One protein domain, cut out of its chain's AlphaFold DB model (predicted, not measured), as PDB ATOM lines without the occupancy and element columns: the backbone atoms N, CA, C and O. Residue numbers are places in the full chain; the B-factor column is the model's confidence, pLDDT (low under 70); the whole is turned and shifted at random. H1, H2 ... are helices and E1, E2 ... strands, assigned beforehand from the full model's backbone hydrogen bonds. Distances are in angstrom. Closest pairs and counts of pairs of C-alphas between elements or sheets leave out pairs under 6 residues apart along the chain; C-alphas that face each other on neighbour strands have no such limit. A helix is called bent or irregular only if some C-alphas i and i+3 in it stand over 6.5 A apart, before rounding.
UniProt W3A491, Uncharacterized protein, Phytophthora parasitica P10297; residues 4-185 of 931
ATOM      1  N   THR A   4     -18.786 -24.089  49.371       81.31
ATOM      2  CA  THR A   4     -20.115 -23.665  48.911       81.31
ATOM      3  C   THR A   4     -20.628 -22.444  49.668       81.31
ATOM      4  O   THR A   4     -21.214 -21.549  49.065       81.31
ATOM      5  N   LYS A   5     -20.350 -22.362  50.973       85.62
ATOM      6  CA  LYS A   5     -20.715 -21.212  51.803       85.62
ATOM      7  C   LYS A   5     -19.900 -19.972  51.418       85.62
ATOM      8  O   LYS A   5     -20.482 -18.910  51.247       85.62
ATOM      9  N   LEU A   6     -18.586 -20.117  51.217       87.81
ATOM     10  CA  LEU A   6     -17.706 -19.013  50.800       87.81
ATOM     11  C   LEU A   6     -18.122 -18.449  49.436       87.81
ATOM     12  O   LEU A   6     -18.217 -17.239  49.260       87.81
ATOM     13  N   HIS A   7     -18.428 -19.336  48.491       88.06
ATOM     14  CA  HIS A   7     -18.948 -18.965  47.178       88.06
ATOM     15  C   HIS A   7     -20.269 -18.190  47.282       88.06
ATOM     16  O   HIS A   7     -20.445 -17.171  46.618       88.06
ATOM     17  N   GLY A   8     -21.200 -18.665  48.117       88.19
ATOM     18  CA  GLY A   8     -22.472 -17.987  48.360       88.19
ATOM     19  C   GLY A   8     -22.287 -16.590  48.951       88.19
ATOM     20  O   GLY A   8     -22.880 -15.639  48.456       88.19
ATOM     21  N   GLU A   9     -21.427 -16.442  49.958       91.31
ATOM     22  CA  GLU A   9     -21.172 -15.154  50.615       91.31
ATOM     23  C   GLU A   9     -20.513 -14.126  49.687       91.31
ATOM     24  O   GLU A   9     -20.920 -12.966  49.685       91.31
ATOM     25  N   LEU A  10     -19.552 -14.539  48.854       91.62
ATOM     26  CA  LEU A  10     -18.915 -13.647  47.878       91.62
ATOM     27  C   LEU A  10     -19.898 -13.172  46.798       91.62
ATOM     28  O   LEU A  10     -19.881 -11.997  46.447       91.62
ATOM     29  N   ILE A  11     -20.800 -14.045  46.329       90.62
ATOM     30  CA  ILE A  11     -21.887 -13.648  45.414       90.62
ATOM     31  C   ILE A  11     -22.783 -12.595  46.063       90.62
ATOM     32  O   ILE A  11     -23.052 -11.557  45.459       90.62
ATOM     33  N   GLN A  12     -23.235 -12.846  47.295       92.19
ATOM     34  CA  GLN A  12     -24.099 -11.899  48.000       92.19
ATOM     35  C   GLN A  12     -23.384 -10.575  48.284       92.19
ATOM     36  O   GLN A  12     -24.037  -9.540  48.317       92.19
ATOM     37  N   CYS A  13     -22.058 -10.580  48.437       93.19
ATOM     38  CA  CYS A  13     -21.268  -9.367  48.627       93.19
ATOM     39  C   CYS A  13     -21.228  -8.490  47.369       93.19
ATOM     40  O   CYS A  13     -21.548  -7.306  47.461       93.19
ATOM     41  N   CYS A  14     -20.962  -9.068  46.190       91.81
ATOM     42  CA  CYS A  14     -21.029  -8.324  44.925       91.81
ATOM     43  C   CYS A  14     -22.429  -7.734  44.683       91.81
ATOM     44  O   CYS A  14     -22.568  -6.587  44.260       91.81
ATOM     45  N   LEU A  15     -23.482  -8.496  45.000       91.88
ATOM     46  CA  LEU A  15     -24.864  -8.019  44.902       91.88
ATOM     47  C   LEU A  15     -25.171  -6.910  45.914       91.88
ATOM     48  O   LEU A  15     -25.837  -5.937  45.568       91.88
ATOM     49  N   ALA A  16     -24.691  -7.039  47.153       92.75
ATOM     50  CA  ALA A  16     -24.881  -6.041  48.198       92.75
ATOM     51  C   ALA A  16     -24.227  -4.700  47.836       92.75
ATOM     52  O   ALA A  16     -24.841  -3.660  48.061       92.75
ATOM     53  N   GLU A  17     -23.030  -4.715  47.244       91.94
ATOM     54  CA  GLU A  17     -22.358  -3.496  46.780       91.94
ATOM     55  C   GLU A  17     -23.139  -2.820  45.643       91.94
ATOM     56  O   GLU A  17     -23.394  -1.616  45.687       91.94
ATOM     57  N   ALA A  18     -23.609  -3.583  44.651       91.94
ATOM     58  CA  ALA A  18     -24.441  -3.010  43.594       91.94
ATOM     59  C   ALA A  18     -25.755  -2.436  44.147       91.94
ATOM     60  O   ALA A  18     -26.173  -1.354  43.737       91.94
ATOM     61  N   LEU A  19     -26.385  -3.109  45.116       91.56
ATOM     62  CA  LEU A  19     -27.573  -2.594  45.800       91.56
ATOM     63  C   LEU A  19     -27.284  -1.328  46.613       91.56
ATOM     64  O   LEU A  19     -28.127  -0.436  46.633       91.56
ATOM     65  N   LEU A  20     -26.111  -1.205  47.236       90.50
ATOM     66  CA  LEU A  20     -25.688   0.037  47.882       90.50
ATOM     67  C   LEU A  20     -25.648   1.188  46.870       90.50
ATOM     68  O   LEU A  20     -26.212   2.248  47.124       90.50
ATOM     69  N   HIS A  21     -25.056   0.971  45.695       90.88
ATOM     70  CA  HIS A  21     -25.022   1.988  44.644       90.88
ATOM     71  C   HIS A  21     -26.426   2.335  44.123       90.88
ATOM     72  O   HIS A  21     -26.726   3.507  43.891       90.88
ATOM     73  N   VAL A  22     -27.315   1.341  43.990       91.25
ATOM     74  CA  VAL A  22     -28.739   1.560  43.671       91.25
ATOM     75  C   VAL A  22     -29.399   2.436  44.741       91.25
ATOM     76  O   VAL A  22     -30.131   3.363  44.399       91.25
ATOM     77  N   LEU A  23     -29.133   2.178  46.025       88.44
ATOM     78  CA  LEU A  23     -29.668   2.951  47.149       88.44
ATOM     79  C   LEU A  23     -29.156   4.394  47.146       88.44
ATOM     80  O   LEU A  23     -29.954   5.316  47.285       88.44
ATOM     81  N   GLU A  24     -27.856   4.600  46.929       86.06
ATOM     82  CA  GLU A  24     -27.249   5.932  46.836       86.06
ATOM     83  C   GLU A  24     -27.858   6.736  45.677       86.06
ATOM     84  O   GLU A  24     -28.243   7.892  45.850       86.06
ATOM     85  N   ARG A  25     -28.059   6.111  44.511       86.75
ATOM     86  CA  ARG A  25     -28.736   6.753  43.372       86.75
ATOM     87  C   ARG A  25     -30.219   6.997  43.640       86.75
ATOM     88  O   ARG A  25     -30.732   8.062  43.306       86.75
ATOM     89  N   ALA A  26     -30.918   6.066  44.282       84.81
ATOM     90  CA  ALA A  26     -32.314   6.255  44.665       84.81
ATOM     91  C   ALA A  26     -32.479   7.422  45.655       84.81
ATOM     92  O   ALA A  26     -33.424   8.202  45.520       84.81
ATOM     93  N   ALA A  27     -31.536   7.598  46.588       81.00
ATOM     94  CA  ALA A  27     -31.524   8.708  47.538       81.00
ATOM     95  C   ALA A  27     -31.495  10.070  46.824       81.00
ATOM     96  O   ALA A  27     -32.281  10.960  47.153       81.00
ATOM     97  N   THR A  28     -30.687  10.200  45.764       77.56
ATOM     98  CA  THR A  28     -30.644  11.422  44.932       77.56
ATOM     99  C   THR A  28     -31.975  11.713  44.225       77.56
ATOM    100  O   THR A  28     -32.310  12.863  43.951       77.56
ATOM    101  N   CYS A  29     -32.802  10.684  44.013       75.44
ATOM    102  CA  CYS A  29     -34.149  10.778  43.445       75.44
ATOM    103  C   CYS A  29     -35.253  10.964  44.513       75.44
ATOM    104  O   CYS A  29     -36.435  10.702  44.244       75.44
ATOM    105  N   GLN A  30     -34.892  11.445  45.710       75.88
ATOM    106  CA  GLN A  30     -35.787  11.690  46.851       75.88
ATOM    107  C   GLN A  30     -36.413  10.410  47.428       75.88
ATOM    108  O   GLN A  30     -37.578  10.422  47.826       75.88
ATOM    109  N   VAL A  31     -35.688   9.287  47.417       77.00
ATOM    110  CA  VAL A  31     -36.081   8.084  48.167       77.00
ATOM    111  C   VAL A  31     -35.484   8.149  49.565       77.00
ATOM    112  O   VAL A  31     -34.270   8.212  49.724       77.00
ATOM    113  N   ASP A  32     -36.344   8.095  50.578       75.25
ATOM    114  CA  ASP A  32     -35.939   8.344  51.962       75.25
ATOM    115  C   ASP A  32     -35.704   7.053  52.757       75.25
ATOM    116  O   ASP A  32     -35.058   7.084  53.797       75.25
ATOM    117  N   ARG A  33     -36.275   5.923  52.320       79.31
ATOM    118  CA  ARG A  33     -36.228   4.631  53.029       79.31
ATOM    119  C   ARG A  33     -36.066   3.460  52.069       79.31
ATOM    120  O   ARG A  33     -36.497   3.544  50.919       79.31
ATOM    121  N   TYR A  34     -35.541   2.342  52.564       85.94
ATOM    122  CA  TYR A  34     -35.525   1.079  51.830       85.94
ATOM    123  C   TYR A  34     -36.047  -0.082  52.679       85.94
ATOM    124  O   TYR A  34     -36.012  -0.037  53.905       85.94
ATOM    125  N   ILE A  35     -36.559  -1.111  52.009       85.69
ATOM    126  CA  ILE A  35     -37.028  -2.361  52.617       85.69
ATOM    127  C   ILE A  35     -36.499  -3.508  51.761       85.69
ATOM    128  O   ILE A  35     -36.648  -3.462  50.539       85.69
ATOM    129  N   LEU A  36     -35.919  -4.535  52.384       88.94
ATOM    130  CA  LEU A  36     -35.497  -5.756  51.697       88.94
ATOM    131  C   LEU A  36     -36.426  -6.911  52.074       88.94
ATOM    132  O   LEU A  36     -36.661  -7.194  53.248       88.94
ATOM    133  N   ILE A  37     -36.939  -7.597  51.064       89.81
ATOM    134  CA  ILE A  37     -37.868  -8.709  51.220       89.81
ATOM    135  C   ILE A  37     -37.304  -9.902  50.474       89.81
ATOM    136  O   ILE A  37     -36.980  -9.772  49.298       89.81
ATOM    137  N   SER A  38     -37.209 -11.058  51.116       91.12
ATOM    138  CA  SER A  38     -36.947 -12.313  50.411       91.12
ATOM    139  C   SER A  38     -38.243 -13.096  50.215       91.12
ATOM    140  O   SER A  38     -39.066 -13.166  51.129       91.12
ATOM    141  N   VAL A  39     -38.433 -13.668  49.025       88.50
ATOM    142  CA  VAL A  39     -39.633 -14.452  48.691       88.50
ATOM    143  C   VAL A  39     -39.227 -15.812  48.142       88.50
ATOM    144  O   VAL A  39     -38.537 -15.870  47.123       88.50
ATOM    145  N   GLY A  40     -39.653 -16.891  48.800       87.88
ATOM    146  CA  GLY A  40     -39.391 -18.260  48.359       87.88
ATOM    147  C   GLY A  40     -39.072 -19.217  49.504       87.88
ATOM    148  O   GLY A  40     -39.540 -19.038  50.617       87.88
ATOM    149  N   ASP A  41     -38.279 -20.252  49.222       88.38
ATOM    150  CA  ASP A  41     -37.965 -21.303  50.194       88.38
ATOM    151  C   ASP A  41     -36.982 -20.865  51.303       88.38
ATOM    152  O   ASP A  41     -36.446 -19.752  51.321       88.38
ATOM    153  N   THR A  42     -36.678 -21.789  52.219       88.19
ATOM    154  CA  THR A  42     -35.739 -21.545  53.324       88.19
ATOM    155  C   THR A  42     -34.326 -21.197  52.847       88.19
ATOM    156  O   THR A  42     -33.625 -20.449  53.523       88.19
ATOM    157  N   THR A  43     -33.896 -21.691  51.682       88.38
ATOM    158  CA  THR A  43     -32.581 -21.362  51.106       88.38
ATOM    159  C   THR A  43     -32.544 -19.902  50.661       88.38
ATOM    160  O   THR A  43     -31.569 -19.191  50.916       88.38
ATOM    161  N   ILE A  44     -33.619 -19.430  50.025       88.50
ATOM    162  CA  ILE A  44     -33.786 -18.028  49.632       88.50
ATOM    163  C   ILE A  44     -33.872 -17.133  50.875       88.50
ATOM    164  O   ILE A  44     -33.261 -16.063  50.890       88.50
ATOM    165  N   ALA A  45     -34.548 -17.583  51.936       88.94
ATOM    166  CA  ALA A  45     -34.605 -16.877  53.216       88.94
ATOM    167  C   ALA A  45     -33.209 -16.670  53.833       88.94
ATOM    168  O   ALA A  45     -32.886 -15.575  54.301       88.94
ATOM    169  N   GLU A  46     -32.361 -17.704  53.813       89.75
ATOM    170  CA  GLU A  46     -30.981 -17.632  54.303       89.75
ATOM    171  C   GLU A  46     -30.129 -16.676  53.461       89.75
ATOM    172  O   GLU A  46     -29.439 -15.813  54.008       89.75
ATOM    173  N   GLN A  47     -30.206 -16.780  52.131       90.19
ATOM    174  CA  GLN A  47     -29.476 -15.897  51.216       90.19
ATOM    175  C   GLN A  47     -29.907 -14.435  51.358       90.19
ATOM    176  O   GLN A  47     -29.052 -13.555  51.455       90.19
ATOM    177  N   GLY A  48     -31.215 -14.174  51.431       89.50
ATOM    178  CA  GLY A  48     -31.764 -12.835  51.639       89.50
ATOM    179  C   GLY A  48     -31.331 -12.224  52.974       89.50
ATOM    180  O   GLY A  48     -31.006 -11.040  53.035       89.50
ATOM    181  N   ALA A  49     -31.235 -13.032  54.035       90.69
ATOM    182  CA  ALA A  49     -30.735 -12.576  55.330       90.69
ATOM    183  C   ALA A  49     -29.235 -12.230  55.286       90.69
ATOM    184  O   ALA A  49     -28.809 -11.247  55.898       90.69
ATOM    185  N   VAL A  50     -28.427 -13.011  54.556       92.50
ATOM    186  CA  VAL A  50     -27.005 -12.703  54.316       92.50
ATOM    187  C   VAL A  50     -26.865 -11.402  53.528       92.50
ATOM    188  O   VAL A  50     -26.119 -10.520  53.952       92.50
ATOM    189  N   LEU A  51     -27.629 -11.249  52.442       92.56
ATOM    190  CA  LEU A  51     -27.662 -10.037  51.626       92.56
ATOM    191  C   LEU A  51     -28.012  -8.805  52.468       92.56
ATOM    192  O   LEU A  51     -27.289  -7.815  52.428       92.56
ATOM    193  N   SER A  52     -29.060  -8.893  53.295       90.88
ATOM    194  CA  SER A  52     -29.462  -7.807  54.197       90.88
ATOM    195  C   SER A  52     -28.330  -7.376  55.122       90.88
ATOM    196  O   SER A  52     -28.088  -6.185  55.299       90.88
ATOM    197  N   LYS A  53     -27.621  -8.336  55.726       91.06
ATOM    198  CA  LYS A  53     -26.513  -8.043  56.642       91.06
ATOM    199  C   LYS A  53     -25.348  -7.359  55.934       91.06
ATOM    200  O   LYS A  53     -24.736  -6.475  56.526       91.06
ATOM    201  N   LEU A  54     -25.050  -7.767  54.701       92.56
ATOM    202  CA  LEU A  54     -23.985  -7.175  53.892       92.56
ATOM    203  C   LEU A  54     -24.347  -5.758  53.448       92.56
ATOM    204  O   LEU A  54     -23.544  -4.854  53.656       92.56
ATOM    205  N   VAL A  55     -25.569  -5.534  52.945       90.62
ATOM    206  CA  VAL A  55     -26.076  -4.188  52.619       90.62
ATOM    207  C   VAL A  55     -25.979  -3.273  53.842       90.62
ATOM    208  O   VAL A  55     -25.458  -2.167  53.743       90.62
ATOM    209  N   ASN A  56     -26.363  -3.753  55.027       86.06
ATOM    210  CA  ASN A  56     -26.228  -2.981  56.266       86.06
ATOM    211  C   ASN A  56     -24.762  -2.713  56.640       86.06
ATOM    212  O   ASN A  56     -24.444  -1.642  57.155       86.06
ATOM    213  N   GLY A  57     -23.864  -3.670  56.393       88.00
ATOM    214  CA  GLY A  57     -22.421  -3.489  56.560       88.00
ATOM    215  C   GLY A  57     -21.886  -2.348  55.694       88.00
ATOM    216  O   GLY A  57     -21.176  -1.479  56.198       88.00
ATOM    217  N   PHE A  58     -22.304  -2.302  54.429       88.44
ATOM    218  CA  PHE A  58     -21.983  -1.223  53.497       88.44
ATOM    219  C   PHE A  58     -22.573   0.132  53.908       88.44
ATOM    220  O   PHE A  58     -21.869   1.139  53.896       88.44
ATOM    221  N   LEU A  59     -23.840   0.174  54.332       83.38
ATOM    222  CA  LEU A  59     -24.483   1.414  54.782       83.38
ATOM    223  C   LEU A  59     -23.768   2.015  56.006       83.38
ATOM    224  O   LEU A  59     -23.551   3.223  56.051       83.38
ATOM    225  N   ARG A  60     -23.330   1.177  56.961       79.75
ATOM    226  CA  ARG A  60     -22.534   1.610  58.130       79.75
ATOM    227  C   ARG A  60     -21.156   2.151  57.746       79.75
ATOM    228  O   ARG A  60     -20.629   3.033  58.411       79.75
ATOM    229  N   GLN A  61     -20.550   1.626  56.682       74.81
ATOM    230  CA  GLN A  61     -19.275   2.138  56.176       74.81
ATOM    231  C   GLN A  61     -19.413   3.555  55.589       74.81
ATOM    232  O   GLN A  61     -18.481   4.350  55.706       74.81
ATOM    233  N   ASN A  62     -20.567   3.880  54.995       66.25
ATOM    234  CA  ASN A  62     -20.814   5.130  54.269       66.25
ATOM    235  C   ASN A  62     -21.609   6.183  55.079       66.25
ATOM    236  O   ASN A  62     -22.213   7.079  54.487       66.25
ATOM    237  N   GLU A  63     -21.567   6.134  56.421       55.41
ATOM    238  CA  GLU A  63     -22.315   7.015  57.353       55.41
ATOM    239  C   GLU A  63     -22.164   8.536  57.099       55.41
ATOM    240  O   GLU A  63     -22.989   9.317  57.564       55.41
ATOM    241  N   GLY A  64     -21.159   8.983  56.335       50.75
ATOM    242  CA  GLY A  64     -20.990  10.393  55.950       50.75
ATOM    243  C   GLY A  64     -21.804  10.867  54.732       50.75
ATOM    244  O   GLY A  64     -21.977  12.071  54.569       50.75
ATOM    245  N   LEU A  65     -22.285   9.959  53.871       46.97
ATOM    246  CA  LEU A  65     -22.998  10.277  52.614       46.97
ATOM    247  C   LEU A  65     -24.509  10.052  52.707       46.97
ATOM    248  O   LEU A  65     -25.287  10.666  51.979       46.97
ATOM    249  N   ILE A  66     -24.936   9.181  53.614       50.69
ATOM    250  CA  ILE A  66     -26.339   8.845  53.799       50.69
ATOM    251  C   ILE A  66     -26.863   9.731  54.923       50.69
ATOM    252  O   ILE A  66     -26.562   9.505  56.092       50.69
ATOM    253  N   SER A  67     -27.646  10.762  54.580       47.78
ATOM    254  CA  SER A  67     -28.408  11.511  55.588       47.78
ATOM    255  C   SER A  67     -29.114  10.519  56.526       47.78
ATOM    256  O   SER A  67     -29.599   9.490  56.053       47.78
ATOM    257  N   ASN A  68     -29.202  10.825  57.827       47.12
ATOM    258  CA  ASN A  68     -29.846  10.015  58.886       47.12
ATOM    259  C   ASN A  68     -31.263   9.463  58.555       47.12
ATOM    260  O   ASN A  68     -31.862   8.767  59.371       47.12
ATOM    261  N   ASN A  69     -31.820   9.778  57.386       48.09
ATOM    262  CA  ASN A  69     -33.134   9.409  56.884       48.09
ATOM    263  C   ASN A  69     -33.241   7.945  56.404       48.09
ATOM    264  O   ASN A  69     -34.273   7.325  56.664       48.09
ATOM    265  N   LEU A  70     -32.198   7.372  55.778       52.22
ATOM    266  CA  LEU A  70     -32.202   5.975  55.279       52.22
ATOM    267  C   LEU A  70     -31.811   4.935  56.347       52.22
ATOM    268  O   LEU A  70     -32.012   3.744  56.136       52.22
ATOM    269  N   ILE A  71     -31.283   5.379  57.494       51.16
ATOM    270  CA  ILE A  71     -30.766   4.538  58.596       51.16
ATOM    271  C   ILE A  71     -31.890   4.165  59.601       51.16
ATOM    272  O   ILE A  71     -31.642   3.671  60.696       51.16
ATOM    273  N   GLY A  72     -33.162   4.416  59.265       48.66
ATOM    274  CA  GLY A  72     -34.297   4.076  60.132       48.66
ATOM    275  C   GLY A  72     -34.646   2.582  60.096       48.66
ATOM    276  O   GLY A  72     -34.959   2.086  59.023       48.66
ATOM    277  N   ASP A  73     -34.623   1.926  61.265       51.12
ATOM    278  CA  ASP A  73     -35.014   0.536  61.587       51.12
ATOM    279  C   ASP A  73     -34.984  -0.485  60.428       51.12
ATOM    280  O   ASP A  73     -35.935  -0.599  59.654       51.12
ATOM    281  N   ASP A  74     -33.904  -1.279  60.394       58.03
ATOM    282  CA  ASP A  74     -33.657  -2.486  59.584       58.03
ATOM    283  C   ASP A  74     -34.935  -3.286  59.237       58.03
ATOM    284  O   ASP A  74     -35.335  -4.201  59.963       58.03
ATOM    285  N   TYR A  75     -35.569  -2.998  58.096       71.44
ATOM    286  CA  TYR A  75     -36.761  -3.729  57.657       71.44
ATOM    287  C   TYR A  75     -36.386  -4.832  56.654       71.44
ATOM    288  O   TYR A  75     -36.607  -4.714  55.448       71.44
ATOM    289  N   TYR A  76     -35.797  -5.917  57.171       86.69
ATOM    290  CA  TYR A  76     -35.726  -7.200  56.463       86.69
ATOM    291  C   TYR A  76     -36.922  -8.070  56.833       86.69
ATOM    292  O   TYR A  76     -37.197  -8.296  58.012       86.69
ATOM    293  N   THR A  77     -37.613  -8.598  55.828       86.88
ATOM    294  CA  THR A  77     -38.699  -9.563  56.031       86.88
ATOM    295  C   THR A  77     -38.598 -10.709  55.035       86.88
ATOM    296  O   THR A  77     -38.034 -10.563  53.952       86.88
ATOM    297  N   HIS A  78     -39.137 -11.862  55.414       88.25
ATOM    298  CA  HIS A  78     -39.233 -13.034  54.557       88.25
ATOM    299  C   HIS A  78     -40.698 -13.447  54.433       88.25
ATOM    300  O   HIS A  78     -41.443 -13.361  55.414       88.25
ATOM    301  N   ALA A  79     -41.094 -13.883  53.243       86.12
ATOM    302  CA  ALA A  79     -42.390 -14.488  52.989       86.12
ATOM    303  C   ALA A  79     -42.202 -15.745  52.137       86.12
ATOM    304  O   ALA A  79     -41.485 -15.702  51.136       86.12
ATOM    305  N   ASP A  80     -42.889 -16.832  52.486       83.81
ATOM    306  CA  ASP A  80     -42.849 -18.055  51.679       83.81
ATOM    307  C   ASP A  80     -43.459 -17.782  50.290       83.81
ATOM    308  O   ASP A  80     -42.940 -18.218  49.262       83.81
ATOM    309  N   ASN A  81     -44.529 -16.971  50.260       82.88
ATOM    310  CA  ASN A  81     -45.314 -16.647  49.069       82.88
ATOM    311  C   ASN A  81     -45.667 -15.151  49.001       82.88
ATOM    312  O   ASN A  81     -45.806 -14.475  50.022       82.88
ATOM    313  N   VAL A  82     -45.954 -14.640  47.797       80.44
ATOM    314  CA  VAL A  82     -46.378 -13.240  47.580       80.44
ATOM    315  C   VAL A  82     -47.680 -12.907  48.334       80.44
ATOM    316  O   VAL A  82     -47.962 -11.745  48.611       80.44
ATOM    317  N   ASP A  83     -48.536 -13.890  48.647       78.12
ATOM    318  CA  ASP A  83     -49.789 -13.717  49.422       78.12
ATOM    319  C   ASP A  83     -49.584 -13.401  50.898       78.12
ATOM    320  O   ASP A  83     -50.455 -12.805  51.530       78.12
ATOM    321  N   GLU A  84     -48.423 -13.736  51.441       78.25
ATOM    322  CA  GLU A  84     -48.138 -13.590  52.868       78.25
ATOM    323  C   GLU A  84     -47.450 -12.259  53.195       78.25
ATOM    324  O   GLU A  84     -47.204 -11.944  54.362       78.25
ATOM    325  N   LEU A  85     -47.191 -11.437  52.171       73.88
ATOM    326  CA  LEU A  85     -46.571 -10.123  52.294       73.88
ATOM    327  C   LEU A  85     -47.451  -9.170  53.110       73.88
ATOM    328  O   LEU A  85     -48.432  -8.605  52.626       73.88
ATOM    329  N   LYS A  86     -47.048  -8.934  54.359       68.25
ATOM    330  CA  LYS A  86     -47.617  -7.904  55.233       68.25
ATOM    331  C   LYS A  86     -46.611  -6.776  55.404       68.25
ATOM    332  O   LYS A  86     -45.753  -6.832  56.279       68.25
ATOM    333  N   LEU A  87     -46.726  -5.745  54.572       67.38
ATOM    334  CA  LEU A  87     -45.879  -4.558  54.670       67.38
ATOM    335  C   LEU A  87     -46.665  -3.396  55.291       67.38
ATOM    336  O   LEU A  87     -47.764  -3.098  54.819       67.38
ATOM    337  N   PRO A  88     -46.123  -2.690  56.298       60.50
ATOM    338  CA  PRO A  88     -46.766  -1.522  56.901       60.50
ATOM    339  C   PRO A  88     -46.629  -0.270  56.007       60.50
ATOM    340  O   PRO A  88     -46.233   0.796  56.470       60.50
ATOM    341  N   LEU A  89     -46.931  -0.382  54.709       60.09
ATOM    342  CA  LEU A  89     -46.754   0.705  53.734       60.09
ATOM    343  C   LEU A  89     -47.739   1.860  53.960       60.09
ATOM    344  O   LEU A  89     -47.389   3.012  53.723       60.09
ATOM    345  N   ASP A  90     -48.930   1.578  54.490       55.53
ATOM    346  CA  ASP A  90     -49.975   2.589  54.705       55.53
ATOM    347  C   ASP A  90     -49.668   3.565  55.861       55.53
ATOM    348  O   ASP A  90     -50.335   4.589  56.001       55.53
ATOM    349  N   GLN A  91     -48.656   3.273  56.689       55.03
ATOM    350  CA  GLN A  91     -48.256   4.101  57.837       55.03
ATOM    351  C   GLN A  91     -47.051   5.011  57.543       55.03
ATOM    352  O   GLN A  91     -46.694   5.844  58.378       55.03
ATOM    353  N   ILE A  92     -46.416   4.875  56.375       59.28
ATOM    354  CA  ILE A  92     -45.159   5.558  56.054       59.28
ATOM    355  C   ILE A  92     -45.435   6.714  55.085       59.28
ATOM    356  O   ILE A  92     -45.899   6.525  53.965       59.28
ATOM    357  N   ALA A  93     -45.153   7.947  55.514       57.44
ATOM    358  CA  ALA A  93     -45.410   9.147  54.713       57.44
ATOM    359  C   ALA A  93     -44.347   9.432  53.623       57.44
ATOM    360  O   ALA A  93     -44.594  10.298  52.779       57.44
ATOM    361  N   SER A  94     -43.204   8.737  53.652       69.00
ATOM    362  CA  SER A  94     -42.002   8.965  52.829       69.00
ATOM    363  C   SER A  94     -41.946   8.104  51.555       69.00
ATOM    364  O   SER A  94     -42.699   7.138  51.428       69.00
ATOM    365  N   ARG A  95     -41.056   8.430  50.601       77.75
ATOM    366  CA  ARG A  95     -40.819   7.573  49.417       77.75
ATOM    367  C   ARG A  95     -39.926   6.392  49.791       77.75
ATOM    368  O   ARG A  95     -38.945   6.578  50.511       77.75
ATOM    369  N   ILE A  96     -40.251   5.192  49.307       81.69
ATOM    370  CA  ILE A  96     -39.569   3.948  49.697       81.69
ATOM    371  C   ILE A  96     -39.061   3.199  48.458       81.69
ATOM    372  O   ILE A  96     -39.780   3.102  47.460       81.69
ATOM    373  N   LEU A  97     -37.856   2.632  48.538       87.00
ATOM    374  CA  LEU A  97     -37.382   1.581  47.635       87.00
ATOM    375  C   LEU A  97     -37.648   0.206  48.261       87.00
ATOM    376  O   LEU A  97     -37.073  -0.143  49.289       87.00
ATOM    377  N   VAL A  98     -38.513  -0.583  47.637       87.38
ATOM    378  CA  VAL A  98     -38.759  -1.978  48.011       87.38
ATOM    379  C   VAL A  98     -37.881  -2.864  47.136       87.38
ATOM    380  O   VAL A  98     -38.049  -2.881  45.919       87.38
ATOM    381  N   VAL A  99     -36.958  -3.599  47.749       90.00
ATOM    382  CA  VAL A  99     -36.114  -4.589  47.080       90.00
ATOM    383  C   VAL A  99     -36.667  -5.978  47.383       90.00
ATOM    384  O   VAL A  99     -36.673  -6.411  48.530       90.00
ATOM    385  N   ALA A 100     -37.140  -6.681  46.361       89.44
ATOM    386  CA  ALA A 100     -37.610  -8.053  46.446       89.44
ATOM    387  C   ALA A 100     -36.540  -9.007  45.899       89.44
ATOM    388  O   ALA A 100     -36.303  -9.070  44.695       89.44
ATOM    389  N   TYR A 101     -35.890  -9.753  46.786       90.31
ATOM    390  CA  TYR A 101     -34.972 -10.836  46.462       90.31
ATOM    391  C   TYR A 101     -35.761 -12.134  46.266       90.31
ATOM    392  O   TYR A 101     -36.160 -12.779  47.237       90.31
ATOM    393  N   ALA A 102     -36.003 -12.511  45.012       86.81
ATOM    394  CA  ALA A 102     -36.780 -13.701  44.682       86.81
ATOM    395  C   ALA A 102     -36.147 -14.487  43.521       86.81
ATOM    396  O   ALA A 102     -36.673 -14.477  42.402       86.81
ATOM    397  N   PRO A 103     -35.005 -15.161  43.768       84.81
ATOM    398  CA  PRO A 103     -34.358 -16.003  42.771       84.81
ATOM    399  C   PRO A 103     -35.324 -17.079  42.261       84.81
ATOM    400  O   PRO A 103     -35.753 -17.947  43.019       84.81
ATOM    401  N   CYS A 104     -35.673 -17.036  40.980       80.56
ATOM    402  CA  CYS A 104     -36.609 -17.968  40.361       80.56
ATOM    403  C   CYS A 104     -36.208 -18.279  38.913       80.56
ATOM    404  O   CYS A 104     -35.293 -17.675  38.357       80.56
ATOM    405  N   LYS A 105     -36.863 -19.278  38.311       74.62
ATOM    406  CA  LYS A 105     -36.693 -19.569  36.882       74.62
ATOM    407  C   LYS A 105     -37.393 -18.504  36.042       74.62
ATOM    408  O   LYS A 105     -38.456 -18.020  36.427       74.62
ATOM    409  N   ASP A 106     -36.849 -18.242  34.861       68.19
ATOM    410  CA  ASP A 106     -37.289 -17.158  33.979       68.19
ATOM    411  C   ASP A 106     -38.785 -17.213  33.616       68.19
ATOM    412  O   ASP A 106     -39.462 -16.188  33.627       68.19
ATOM    413  N   GLU A 107     -39.341 -18.409  33.393       74.19
ATOM    414  CA  GLU A 107     -40.770 -18.611  33.081       74.19
ATOM    415  C   GLU A 107     -41.718 -18.129  34.198       74.19
ATOM    416  O   GLU A 107     -42.865 -17.774  33.933       74.19
ATOM    417  N   ILE A 108     -41.243 -18.111  35.447       77.88
ATOM    418  CA  ILE A 108     -42.021 -17.761  36.646       77.88
ATOM    419  C   ILE A 108     -41.763 -16.303  37.058       77.88
ATOM    420  O   ILE A 108     -42.616 -15.673  37.686       77.88
ATOM    421  N   ALA A 109     -40.616 -15.736  36.672       75.25
ATOM    422  CA  ALA A 109     -40.183 -14.397  37.062       75.25
ATOM    423  C   ALA A 109     -41.193 -13.304  36.681       75.25
ATOM    424  O   ALA A 109     -41.527 -12.457  37.510       75.25
ATOM    425  N   VAL A 110     -41.734 -13.349  35.458       76.81
ATOM    426  CA  VAL A 110     -42.703 -12.351  34.969       76.81
ATOM    427  C   VAL A 110     -43.990 -12.370  35.797       76.81
ATOM    428  O   VAL A 110     -44.439 -11.319  36.250       76.81
ATOM    429  N   GLN A 111     -44.545 -13.560  36.049       80.75
ATOM    430  CA  GLN A 111     -45.764 -13.721  36.851       80.75
ATOM    431  C   GLN A 111     -45.552 -13.211  38.277       80.75
ATOM    432  O   GLN A 111     -46.363 -12.447  38.795       80.75
ATOM    433  N   LEU A 112     -44.416 -13.559  38.882       80.62
ATOM    434  CA  LEU A 112     -44.060 -13.120  40.225       80.62
ATOM    435  C   LEU A 112     -43.954 -11.587  40.324       80.62
ATOM    436  O   LEU A 112     -44.456 -10.982  41.275       80.62
ATOM    437  N   VAL A 113     -43.325 -10.940  39.337       79.62
ATOM    438  CA  VAL A 113     -43.206  -9.474  39.269       79.62
ATOM    439  C   VAL A 113     -44.580  -8.821  39.120       79.62
ATOM    440  O   VAL A 113     -44.857  -7.827  39.799       79.62
ATOM    441  N   GLU A 114     -45.455  -9.363  38.270       81.44
ATOM    442  CA  GLU A 114     -46.826  -8.870  38.102       81.44
ATOM    443  C   GLU A 114     -47.641  -9.000  39.396       81.44
ATOM    444  O   GLU A 114     -48.279  -8.032  39.822       81.44
ATOM    445  N   GLU A 115     -47.565 -10.149  40.070       83.19
ATOM    446  CA  GLU A 115     -48.231 -10.390  41.351       83.19
ATOM    447  C   GLU A 115     -47.748  -9.418  42.433       83.19
ATOM    448  O   GLU A 115     -48.572  -8.755  43.071       83.19
ATOM    449  N   MET A 116     -46.430  -9.259  42.604       78.81
ATOM    450  CA  MET A 116     -45.860  -8.311  43.569       78.81
ATOM    451  C   MET A 116     -46.280  -6.872  43.260       78.81
ATOM    452  O   MET A 116     -46.733  -6.145  44.148       78.81
ATOM    453  N   THR A 117     -46.183  -6.467  41.991       78.69
ATOM    454  CA  THR A 117     -46.570  -5.121  41.553       78.69
ATOM    455  C   THR A 117     -48.054  -4.870  41.810       78.69
ATOM    456  O   THR A 117     -48.423  -3.782  42.250       78.69
ATOM    457  N   SER A 118     -48.917  -5.863  41.566       81.00
ATOM    458  CA  SER A 118     -50.362  -5.746  41.782       81.00
ATOM    459  C   SER A 118     -50.715  -5.535  43.259       81.00
ATOM    460  O   SER A 118     -51.476  -4.619  43.572       81.00
ATOM    461  N   LYS A 119     -50.099  -6.290  44.180       77.62
ATOM    462  CA  LYS A 119     -50.352  -6.152  45.625       77.62
ATOM    463  C   LYS A 119     -49.846  -4.836  46.179       77.62
ATOM    464  O   LYS A 119     -50.545  -4.185  46.952       77.62
ATOM    465  N   LEU A 120     -48.662  -4.413  45.744       74.62
ATOM    466  CA  LEU A 120     -48.044  -3.170  46.199       74.62
ATOM    467  C   LEU A 120     -48.700  -1.927  45.585       74.62
ATOM    468  O   LEU A 120     -48.606  -0.847  46.154       74.62
ATOM    469  N   ARG A 121     -49.421  -2.046  44.461       71.38
ATOM    470  CA  ARG A 121     -50.139  -0.916  43.839       71.38
ATOM    471  C   ARG A 121     -51.241  -0.339  44.735       71.38
ATOM    472  O   ARG A 121     -51.605   0.826  44.564       71.38
ATOM    473  N   HIS A 122     -51.788  -1.143  45.649       61.16
ATOM    474  CA  HIS A 122     -52.889  -0.747  46.528       61.16
ATOM    475  C   HIS A 122     -52.445   0.038  47.772       61.16
ATOM    476  O   HIS A 122     -53.274   0.746  48.343       61.16
ATOM    477  N   SER A 123     -51.164  -0.017  48.148       58.72
ATOM    478  CA  SER A 123     -50.589   0.767  49.244       58.72
ATOM    479  C   SER A 123     -50.014   2.094  48.721       58.72
ATOM    480  O   SER A 123     -49.298   2.165  47.722       58.72
ATOM    481  N   SER A 124     -50.414   3.211  49.325       49.59
ATOM    482  CA  SER A 124     -50.297   4.546  48.712       49.59
ATOM    483  C   SER A 124     -48.972   5.281  49.000       49.59
ATOM    484  O   SER A 124     -48.776   5.714  50.128       49.59
ATOM    485  N   LYS A 125     -48.177   5.584  47.953       60.00
ATOM    486  CA  LYS A 125     -47.441   6.841  47.578       60.00
ATOM    487  C   LYS A 125     -46.233   6.489  46.675       60.00
ATOM    488  O   LYS A 125     -45.944   5.317  46.491       60.00
ATOM    489  N   ARG A 126     -45.603   7.493  46.028       64.69
ATOM    490  CA  ARG A 126     -44.513   7.375  45.021       64.69
ATOM    491  C   ARG A 126     -43.329   6.519  45.532       64.69
ATOM    492  O   ARG A 126     -42.385   7.073  46.085       64.69
ATOM    493  N   SER A 127     -43.379   5.209  45.310       77.69
ATOM    494  CA  SER A 127     -42.348   4.241  45.720       77.69
ATOM    495  C   SER A 127     -41.790   3.493  44.509       77.69
ATOM    496  O   SER A 127     -42.397   3.494  43.433       77.69
ATOM    497  N   ILE A 128     -40.629   2.870  44.676       85.50
ATOM    498  CA  ILE A 128     -39.935   2.109  43.632       85.50
ATOM    499  C   ILE A 128     -39.884   0.643  44.064       85.50
ATOM    500  O   ILE A 128     -39.573   0.356  45.216       85.50
ATOM    501  N   LEU A 129     -40.199  -0.274  43.152       87.81
ATOM    502  CA  LEU A 129     -40.045  -1.716  43.334       87.81
ATOM    503  C   LEU A 129     -38.893  -2.209  42.464       87.81
ATOM    504  O   LEU A 129     -38.969  -2.096  41.241       87.81
ATOM    505  N   LEU A 130     -37.870  -2.774  43.098       91.00
ATOM    506  CA  LEU A 130     -36.793  -3.525  42.464       91.00
ATOM    507  C   LEU A 130     -36.974  -5.011  42.781       91.00
ATOM    508  O   LEU A 130     -36.843  -5.406  43.933       91.00
ATOM    509  N   THR A 131     -37.224  -5.845  41.779       89.75
ATOM    510  CA  THR A 131     -37.305  -7.302  41.938       89.75
ATOM    511  C   THR A 131     -36.085  -7.962  41.309       89.75
ATOM    512  O   THR A 131     -35.849  -7.796  40.116       89.75
ATOM    513  N   LEU A 132     -35.314  -8.712  42.099       89.31
ATOM    514  CA  LEU A 132     -34.159  -9.497  41.662       89.31
ATOM    515  C   LEU A 132     -34.597 -10.946  41.403       89.31
ATOM    516  O   LEU A 132     -34.773 -11.716  42.349       89.31
ATOM    517  N   CYS A 133     -34.772 -11.300  40.128       85.25
ATOM    518  CA  CYS A 133     -35.295 -12.602  39.697       85.25
ATOM    519  C   CYS A 133     -34.184 -13.621  39.416       85.25
ATOM    520  O   CYS A 133     -34.327 -14.793  39.748       85.25
ATOM    521  N   ASN A 134     -33.056 -13.183  38.849       82.56
ATOM    522  CA  ASN A 134     -31.894 -14.039  38.607       82.56
ATOM    523  C   ASN A 134     -30.595 -13.295  38.964       82.56
ATOM    524  O   ASN A 134     -29.842 -12.867  38.088       82.56
ATOM    525  N   PRO A 135     -30.315 -13.119  40.266       81.12
ATOM    526  CA  PRO A 135     -29.185 -12.312  40.717       81.12
ATOM    527  C   PRO A 135     -27.823 -12.929  40.363       81.12
ATOM    528  O   PRO A 135     -26.865 -12.204  40.136       81.12
ATOM    529  N   VAL A 136     -27.718 -14.258  40.249       79.81
ATOM    530  CA  VAL A 136     -26.468 -14.914  39.817       79.81
ATOM    531  C   VAL A 136     -26.184 -14.638  38.338       79.81
ATOM    532  O   VAL A 136     -25.025 -14.512  37.954       79.81
ATOM    533  N   GLY A 137     -27.227 -14.500  37.514       77.00
ATOM    534  CA  GLY A 137     -27.099 -14.108  36.112       77.00
ATOM    535  C   GLY A 137     -26.505 -12.711  35.904       77.00
ATOM    536  O   GLY A 137     -25.981 -12.451  34.826       77.00
ATOM    537  N   LEU A 138     -26.514 -11.847  36.929       80.94
ATOM    538  CA  LEU A 138     -25.854 -10.537  36.887       80.94
ATOM    539  C   LEU A 138     -24.327 -10.626  36.959       80.94
ATOM    540  O   LEU A 138     -23.671  -9.675  36.568       80.94
ATOM    541  N   LEU A 139     -23.756 -11.726  37.457       78.75
ATOM    542  CA  LEU A 139     -22.316 -11.859  37.717       78.75
ATOM    543  C   LEU A 139     -21.584 -12.654  36.621       78.75
ATOM    544  O   LEU A 139     -20.573 -13.291  36.902       78.75
ATOM    545  N   GLY A 140     -22.095 -12.690  35.386       66.25
ATOM    546  CA  GLY A 140     -21.388 -13.394  34.319       66.25
ATOM    547  C   GLY A 140     -21.908 -13.198  32.899       66.25
ATOM    548  O   GLY A 140     -23.087 -12.949  32.647       66.25
ATOM    549  N   LEU A 141     -20.996 -13.420  31.953       62.75
ATOM    550  CA  LEU A 141     -21.214 -13.376  30.509       62.75
ATOM    551  C   LEU A 141     -21.848 -14.685  29.999       62.75
ATOM    552  O   LEU A 141     -21.206 -15.455  29.287       62.75
ATOM    553  N   LYS A 142     -23.090 -15.001  30.388       56.84
ATOM    554  CA  LYS A 142     -23.778 -16.182  29.832       56.84
ATOM    555  C   LYS A 142     -24.403 -15.889  28.454       56.84
ATOM    556  O   LYS A 142     -24.983 -14.820  28.279       56.84
ATOM    557  N   PRO A 143     -24.361 -16.840  27.496       43.00
ATOM    558  CA  PRO A 143     -24.886 -16.651  26.136       43.00
ATOM    559  C   PRO A 143     -26.393 -16.359  26.097       43.00
ATOM    560  O   PRO A 143     -26.843 -15.559  25.276       43.00
ATOM    561  N   ASP A 144     -27.158 -16.961  27.013       43.62
ATOM    562  CA  ASP A 144     -28.609 -16.753  27.125       43.62
ATOM    563  C   ASP A 144     -28.962 -15.318  27.567       43.62
ATOM    564  O   ASP A 144     -30.064 -14.847  27.299       43.62
ATOM    565  N   ASN A 145     -28.012 -14.588  28.172       43.53
ATOM    566  CA  ASN A 145     -28.237 -13.249  28.721       43.53
ATOM    567  C   ASN A 145     -28.155 -12.128  27.669       43.53
ATOM    568  O   ASN A 145     -28.684 -11.048  27.911       43.53
ATOM    569  N   ARG A 146     -27.490 -12.348  26.520       43.28
ATOM    570  CA  ARG A 146     -27.294 -11.310  25.481       43.28
ATOM    571  C   ARG A 146     -28.140 -11.519  24.225       43.28
ATOM    572  O   ARG A 146     -28.517 -10.547  23.576       43.28
ATOM    573  N   ALA A 147     -28.463 -12.768  23.884       36.09
ATOM    574  CA  ALA A 147     -29.186 -13.101  22.653       36.09
ATOM    575  C   ALA A 147     -30.721 -12.999  22.775       36.09
ATOM    576  O   ALA A 147     -31.416 -12.968  21.758       36.09
ATOM    577  N   ILE A 148     -31.261 -12.937  23.997       36.41
ATOM    578  CA  ILE A 148     -32.704 -12.877  24.251       36.41
ATOM    579  C   ILE A 148     -33.020 -11.529  24.901       36.41
ATOM    580  O   ILE A 148     -32.802 -11.332  26.092       36.41
ATOM    581  N   ALA A 149     -33.577 -10.605  24.116       38.28
ATOM    582  CA  ALA A 149     -33.990  -9.267  24.553       38.28
ATOM    583  C   ALA A 149     -35.039  -9.253  25.698       38.28
ATOM    584  O   ALA A 149     -35.331  -8.189  26.243       38.28
ATOM    585  N   ASP A 150     -35.579 -10.416  26.077       40.81
ATOM    586  CA  ASP A 150     -36.685 -10.569  27.027       40.81
ATOM    587  C   ASP A 150     -36.280 -11.123  28.413       40.81
ATOM    588  O   ASP A 150     -37.102 -11.117  29.331       40.81
ATOM    589  N   LEU A 151     -35.029 -11.563  28.620       53.75
ATOM    590  CA  LEU A 151     -34.583 -12.142  29.899       53.75
ATOM    591  C   LEU A 151     -34.044 -11.073  30.856       53.75
ATOM    592  O   LEU A 151     -32.846 -10.806  30.944       53.75
ATOM    593  N   ARG A 152     -34.949 -10.438  31.599       67.56
ATOM    594  CA  ARG A 152     -34.581  -9.441  32.609       67.56
ATOM    595  C   ARG A 152     -34.120 -10.111  33.907       67.56
ATOM    596  O   ARG A 152     -34.912 -10.711  34.625       67.56
ATOM    597  N   MET A 153     -32.842  -9.937  34.249       81.50
ATOM    598  CA  MET A 153     -32.265 -10.401  35.525       81.50
ATOM    599  C   MET A 153     -32.902  -9.708  36.742       81.50
ATOM    600  O   MET A 153     -32.985 -10.284  37.833       81.50
ATOM    601  N   TYR A 154     -33.368  -8.474  36.539       87.38
ATOM    602  CA  TYR A 154     -34.112  -7.688  37.510       87.38
ATOM    603  C   TYR A 154     -35.208  -6.857  36.835       87.38
ATOM    604  O   TYR A 154     -35.119  -6.503  35.659       87.38
ATOM    605  N   HIS A 155     -36.229  -6.491  37.603       86.06
ATOM    606  CA  HIS A 155     -37.292  -5.590  37.172       86.06
ATOM    607  C   HIS A 155     -37.344  -4.375  38.086       86.06
ATOM    608  O   HIS A 155     -37.415  -4.517  39.302       86.06
ATOM    609  N   LEU A 156     -37.349  -3.180  37.496       87.44
ATOM    610  CA  LEU A 156     -37.519  -1.928  38.222       87.44
ATOM    611  C   LEU A 156     -38.814  -1.255  37.765       87.44
ATOM    612  O   LEU A 156     -39.026  -1.046  36.569       87.44
ATOM    613  N   SER A 157     -39.700  -0.943  38.704       84.94
ATOM    614  CA  SER A 157     -41.004  -0.351  38.402       84.94
ATOM    615  C   SER A 157     -41.439   0.658  39.459       84.94
ATOM    616  O   SER A 157     -40.952   0.675  40.589       84.94
ATOM    617  N   ARG A 158     -42.371   1.536  39.078       80.19
ATOM    618  CA  ARG A 158     -42.976   2.516  39.982       80.19
ATOM    619  C   ARG A 158     -44.244   1.949  40.612       80.19
ATOM    620  O   ARG A 158     -45.111   1.417  39.921       80.19
ATOM    621  N   ILE A 159     -44.395   2.183  41.909       75.31
ATOM    622  CA  ILE A 159     -45.618   1.924  42.667       75.31
ATOM    623  C   ILE A 159     -46.431   3.234  42.761       75.31
ATOM    624  O   ILE A 159     -45.899   4.293  43.113       75.31
ATOM    625  N   GLY A 160     -47.728   3.182  42.435       68.06
ATOM    626  CA  GLY A 160     -48.683   4.296  42.585       68.06
ATOM    627  C   GLY A 160     -49.272   4.848  41.275       68.06
ATOM    628  O   GLY A 160     -48.978   4.361  40.186       68.06
ATOM    629  N   LYS A 161     -50.153   5.862  41.368       58.66
ATOM    630  CA  LYS A 161     -50.836   6.458  40.196       58.66
ATOM    631  C   LYS A 161     -49.848   7.145  39.239       58.66
ATOM    632  O   LYS A 161     -48.931   7.848  39.674       58.66
ATOM    633  N   VAL A 162     -50.089   6.947  37.941       56.00
ATOM    634  CA  VAL A 162     -49.364   7.559  36.819       56.00
ATOM    635  C   VAL A 162     -49.777   9.029  36.717       56.00
ATOM    636  O   VAL A 162     -50.867   9.340  36.248       56.00
ATOM    637  N   GLU A 163     -48.928   9.930  37.195       51.97
ATOM    638  CA  GLU A 163     -48.948  11.327  36.749       51.97
ATOM    639  C   GLU A 163     -47.984  11.442  35.565       51.97
ATOM    640  O   GLU A 163     -46.987  10.720  35.514       51.97
ATOM    641  N   SER A 164     -48.308  12.309  34.607       51.62
ATOM    642  CA  SER A 164     -47.575  12.543  33.358       51.62
ATOM    643  C   SER A 164     -46.237  13.260  33.589       51.62
ATOM    644  O   SER A 164     -46.035  14.370  33.106       51.62
ATOM    645  N   ASP A 165     -45.353  12.661  34.378       54.75
ATOM    646  CA  ASP A 165     -44.061  13.234  34.748       54.75
ATOM    647  C   ASP A 165     -42.992  12.573  33.874       54.75
ATOM    648  O   ASP A 165     -42.610  11.449  34.158       54.75
ATOM    649  N   SER A 166     -42.555  13.190  32.773       55.78
ATOM    650  CA  SER A 166     -41.641  12.575  31.782       55.78
ATOM    651  C   SER A 166     -40.303  12.091  32.355       55.78
ATOM    652  O   SER A 166     -39.645  11.259  31.740       55.78
ATOM    653  N   ASP A 167     -39.929  12.567  33.541       63.12
ATOM    654  CA  ASP A 167     -38.604  12.386  34.138       63.12
ATOM    655  C   ASP A 167     -38.425  11.046  34.876       63.12
ATOM    656  O   ASP A 167     -37.315  10.684  35.266       63.12
ATOM    657  N   TRP A 168     -39.499  10.274  35.077       68.19
ATOM    658  CA  TRP A 168     -39.439   9.076  35.922       68.19
ATOM    659  C   TRP A 168     -38.716   7.883  35.276       68.19
ATOM    660  O   TRP A 168     -38.020   7.152  35.980       68.19
ATOM    661  N   GLU A 169     -38.865   7.670  33.963       70.50
ATOM    662  CA  GLU A 169     -38.193   6.568  33.249       70.50
ATOM    663  C   GLU A 169     -36.674   6.746  33.287       70.50
ATOM    664  O   GLU A 169     -35.932   5.786  33.500       70.50
ATOM    665  N   THR A 170     -36.226   7.994  33.149       71.75
ATOM    666  CA  THR A 170     -34.827   8.413  33.269       71.75
ATOM    667  C   THR A 170     -34.278   8.083  34.646       71.75
ATOM    668  O   THR A 170     -33.227   7.454  34.753       71.75
ATOM    669  N   ASN A 171     -35.033   8.419  35.694       78.88
ATOM    670  CA  ASN A 171     -34.646   8.115  37.067       78.88
ATOM    671  C   ASN A 171     -34.551   6.605  37.307       78.88
ATOM    672  O   ASN A 171     -33.613   6.159  37.954       78.88
ATOM    673  N   LEU A 172     -35.462   5.793  36.760       84.19
ATOM    674  CA  LEU A 172     -35.369   4.338  36.908       84.19
ATOM    675  C   LEU A 172     -34.144   3.752  36.202       84.19
ATOM    676  O   LEU A 172     -33.429   2.958  36.810       84.19
ATOM    677  N   LYS A 173     -33.864   4.153  34.955       82.75
ATOM    678  CA  LYS A 173     -32.647   3.706  34.258       82.75
ATOM    679  C   LYS A 173     -31.390   4.117  35.025       82.75
ATOM    680  O   LYS A 173     -30.504   3.293  35.222       82.75
ATOM    681  N   PHE A 174     -31.341   5.358  35.512       83.75
ATOM    682  CA  PHE A 174     -30.237   5.853  36.331       83.75
ATOM    683  C   PHE A 174     -30.055   5.033  37.620       83.75
ATOM    684  O   PHE A 174     -28.931   4.643  37.936       83.75
ATOM    685  N   ILE A 175     -31.146   4.724  38.330       87.31
ATOM    686  CA  ILE A 175     -31.140   3.937  39.574       87.31
ATOM    687  C   ILE A 175     -30.711   2.484  39.331       87.31
ATOM    688  O   ILE A 175     -29.950   1.953  40.132       87.31
ATOM    689  N   GLY A 176     -31.185   1.839  38.259       88.88
ATOM    690  CA  GLY A 176     -30.893   0.430  37.949       88.88
ATOM    691  C   GLY A 176     -29.494   0.172  37.383       88.88
ATOM    692  O   GLY A 176     -28.971  -0.928  37.532       88.88
ATOM    693  N   GLN A 177     -28.857   1.195  36.809       87.81
ATOM    694  CA  GLN A 177     -27.568   1.091  36.119       87.81
ATOM    695  C   GLN A 177     -26.454   0.330  36.878       87.81
ATOM    696  O   GLN A 177     -25.710  -0.400  36.220       87.81
ATOM    697  N   PRO A 178     -26.282   0.440  38.216       90.62
ATOM    698  CA  PRO A 178     -25.258  -0.337  38.920       90.62
ATOM    699  C   PRO A 178     -25.423  -1.858  38.778       90.62
ATOM    700  O   PRO A 178     -24.427  -2.576  38.817       90.62
ATOM    701  N   LEU A 179     -26.654  -2.353  38.593       89.38
ATOM    702  CA  LEU A 179     -26.931  -3.776  38.375       89.38
ATOM    703  C   LEU A 179     -26.539  -4.221  36.965       89.38
ATOM    704  O   LEU A 179     -26.021  -5.322  36.808       89.38
ATOM    705  N   ASP A 180     -26.747  -3.370  35.958       84.06
ATOM    706  CA  ASP A 180     -26.337  -3.662  34.578       84.06
ATOM    707  C   ASP A 180     -24.813  -3.821  34.489       84.06
ATOM    708  O   ASP A 180     -24.310  -4.719  33.818       84.06
ATOM    709  N   PHE A 181     -24.076  -2.992  35.235       80.94
ATOM    710  CA  PHE A 181     -22.615  -2.987  35.227       80.94
ATOM    711  C   PHE A 181     -21.990  -4.257  35.823       80.94
ATOM    712  O   PHE A 181     -20.877  -4.609  35.445       80.94
ATOM    713  N   LEU A 182     -22.693  -4.980  36.707       84.88
ATOM    714  CA  LEU A 182     -22.184  -6.230  37.290       84.88
ATOM    715  C   LEU A 182     -21.834  -7.286  36.233       84.88
ATOM    716  O   LEU A 182     -20.923  -8.082  36.458       84.88
ATOM    717  N   GLN A 183     -22.520  -7.282  35.086       79.44
ATOM    718  CA  GLN A 183     -22.323  -8.291  34.040       79.44
ATOM    719  C   GLN A 183     -20.964  -8.173  33.359       79.44
ATOM    720  O   GLN A 183     -20.391  -9.179  32.938       79.44
ATOM    721  N   ASP A 184     -20.462  -6.946  33.259       80.44
ATOM    722  CA  ASP A 184     -19.180  -6.652  32.636       80.44
ATOM    723  C   ASP A 184     -18.039  -6.658  33.667       80.44
ATOM    724  O   ASP A 184     -16.877  -6.548  33.284       80.44
ATOM    725  N   GLN A 185     -18.331  -6.842  34.965       86.56
ATOM    726  CA  GLN A 185     -17.312  -6.855  36.010       86.56
ATOM    727  C   GLN A 185     -16.453  -8.115  36.019       86.56
ATOM    728  O   GLN A 185     -16.908  -9.228  36.282       86.56
TER     729      GLN A 185
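This is residues 4 to 185 of the 931 residues of an uncharacterized protein of Phytophthora parasitica P10297 (UniProt W3A491). A twisted sheet of five strands makes the middle of the domain, with helices H1, H2 and H6 packed over one of its faces and H3 alone over the other. Two short helices, H4 and H5, lie off the sheet, H5 farthest out, and two long stretches without a named element, residues 62 to 75 and 80 to 95, lead into and out of the short edge strand E2. The printed part has 182 residues, with six named helices and five named strands in the order H1 E1 H2 E2 E3 H3 E4 H4 H5 E5 H6. The sheet runs E2 E1 E3 E4 E5 and is mixed: the first four strands are parallel and E5 is antiparallel to E4. The class is mixed, helices and strands; the whole is compact and rounded, with a radius of gyration of the C-alphas of 15.6 A and spans of 41 by 35 by 32 A.

The sheet's strands are E2, residues 76 to 79, E1, residues 33 to 39 and 19.9 A long, E3, residues 96 to 101, E4, residues 127 to 132 and 16.5 A long, and E5, residues 154 to 159. C-alpha 33, where E1 begins, is at (-36.228, 4.631, 53.029). H1, residues 4 to 28, is the longest helix at 36.8 A and begins with C-alpha 4 at (-20.115, -23.665, 48.911). H2 is residues 42 to 61, 29.0 A, and H3 is residues 106 to 120, 21.5 A. H4, residues 136 to 139, and H5, residues 144 to 147, have four residues each. H6, residues 168 to 184, measures 25.9 A and ends with C-alpha 184 at (-19.180, -6.652, 32.636). H6 is irregular, with C-alphas 175 and 178 7.3 A apart, and has a kink of 41 degrees near residue 178; H3 is only just irregular, with C-alphas 107 and 110 6.8 A apart.

Across the sheet, N 77 and O 36 of E2 and E1 are within hydrogen-bond range at 3.1 A, N 99 and O 35 of E3 and E1 at 2.8 A, N 130 and O 98 of E4 and E3 at 2.8 A, and N 157 and O 129 of E5 and E4 at 2.9 A. The sheet is part of three layers, helices on both its faces. H2 lies over E1 at a height over the sheet of 9.3 A, along the strands at 6 degrees to E1 on the local plane. H1 is on the same face, over E3 at 7.7 A, and H6 too, over E5 at 9.8 A. H3 is on the opposite face at 9.1 A, over E4 and only just over E3, with 3 of its C-alphas there. E1, H2, E2 and E3, H3, E4 are strand-helix-strand units, two parallel neighbour strands with a helix between, each with a right-handed crossover. H1 and H2 touch, closest at the C-alphas of Ala 16 and Val 55, 4.9 A, with a steep tilt of 53 degrees, the same way. H1 touches H6 with its residues 18 to 26 alone, closest at the C-alphas of Arg 25 and Ile 175, 5.3 A, with a shallow tilt of 27 degrees, opposite ways. H6 touches H4 with its residues 179 to 184 alone, closest at the C-alphas of Gln 183 and Leu 138, 5.1 A. H4 and H5 are close but not clearly touching: their closest C-alphas, those of Gly 137 and Asn 145, are 7.5 A apart. In H1 and H2 every O i to N i+4 pair is within hydrogen-bond range, in H3 9 of 11 and in H6 7 of 13; H4 and H5 are too short for such a pair.

The C-alphas farthest apart, those of Thr 4 and Ser 164, are 48.0 A apart. The printed part has no cut. The links H2 to E2, 14 residues, and E2 to E3, 16 residues, are long. The mean pLDDT of the printed part is 76.4; 50 residues are under 70, among them 62 to 74, 86 to 94, 140 to 152 and 160 to 168.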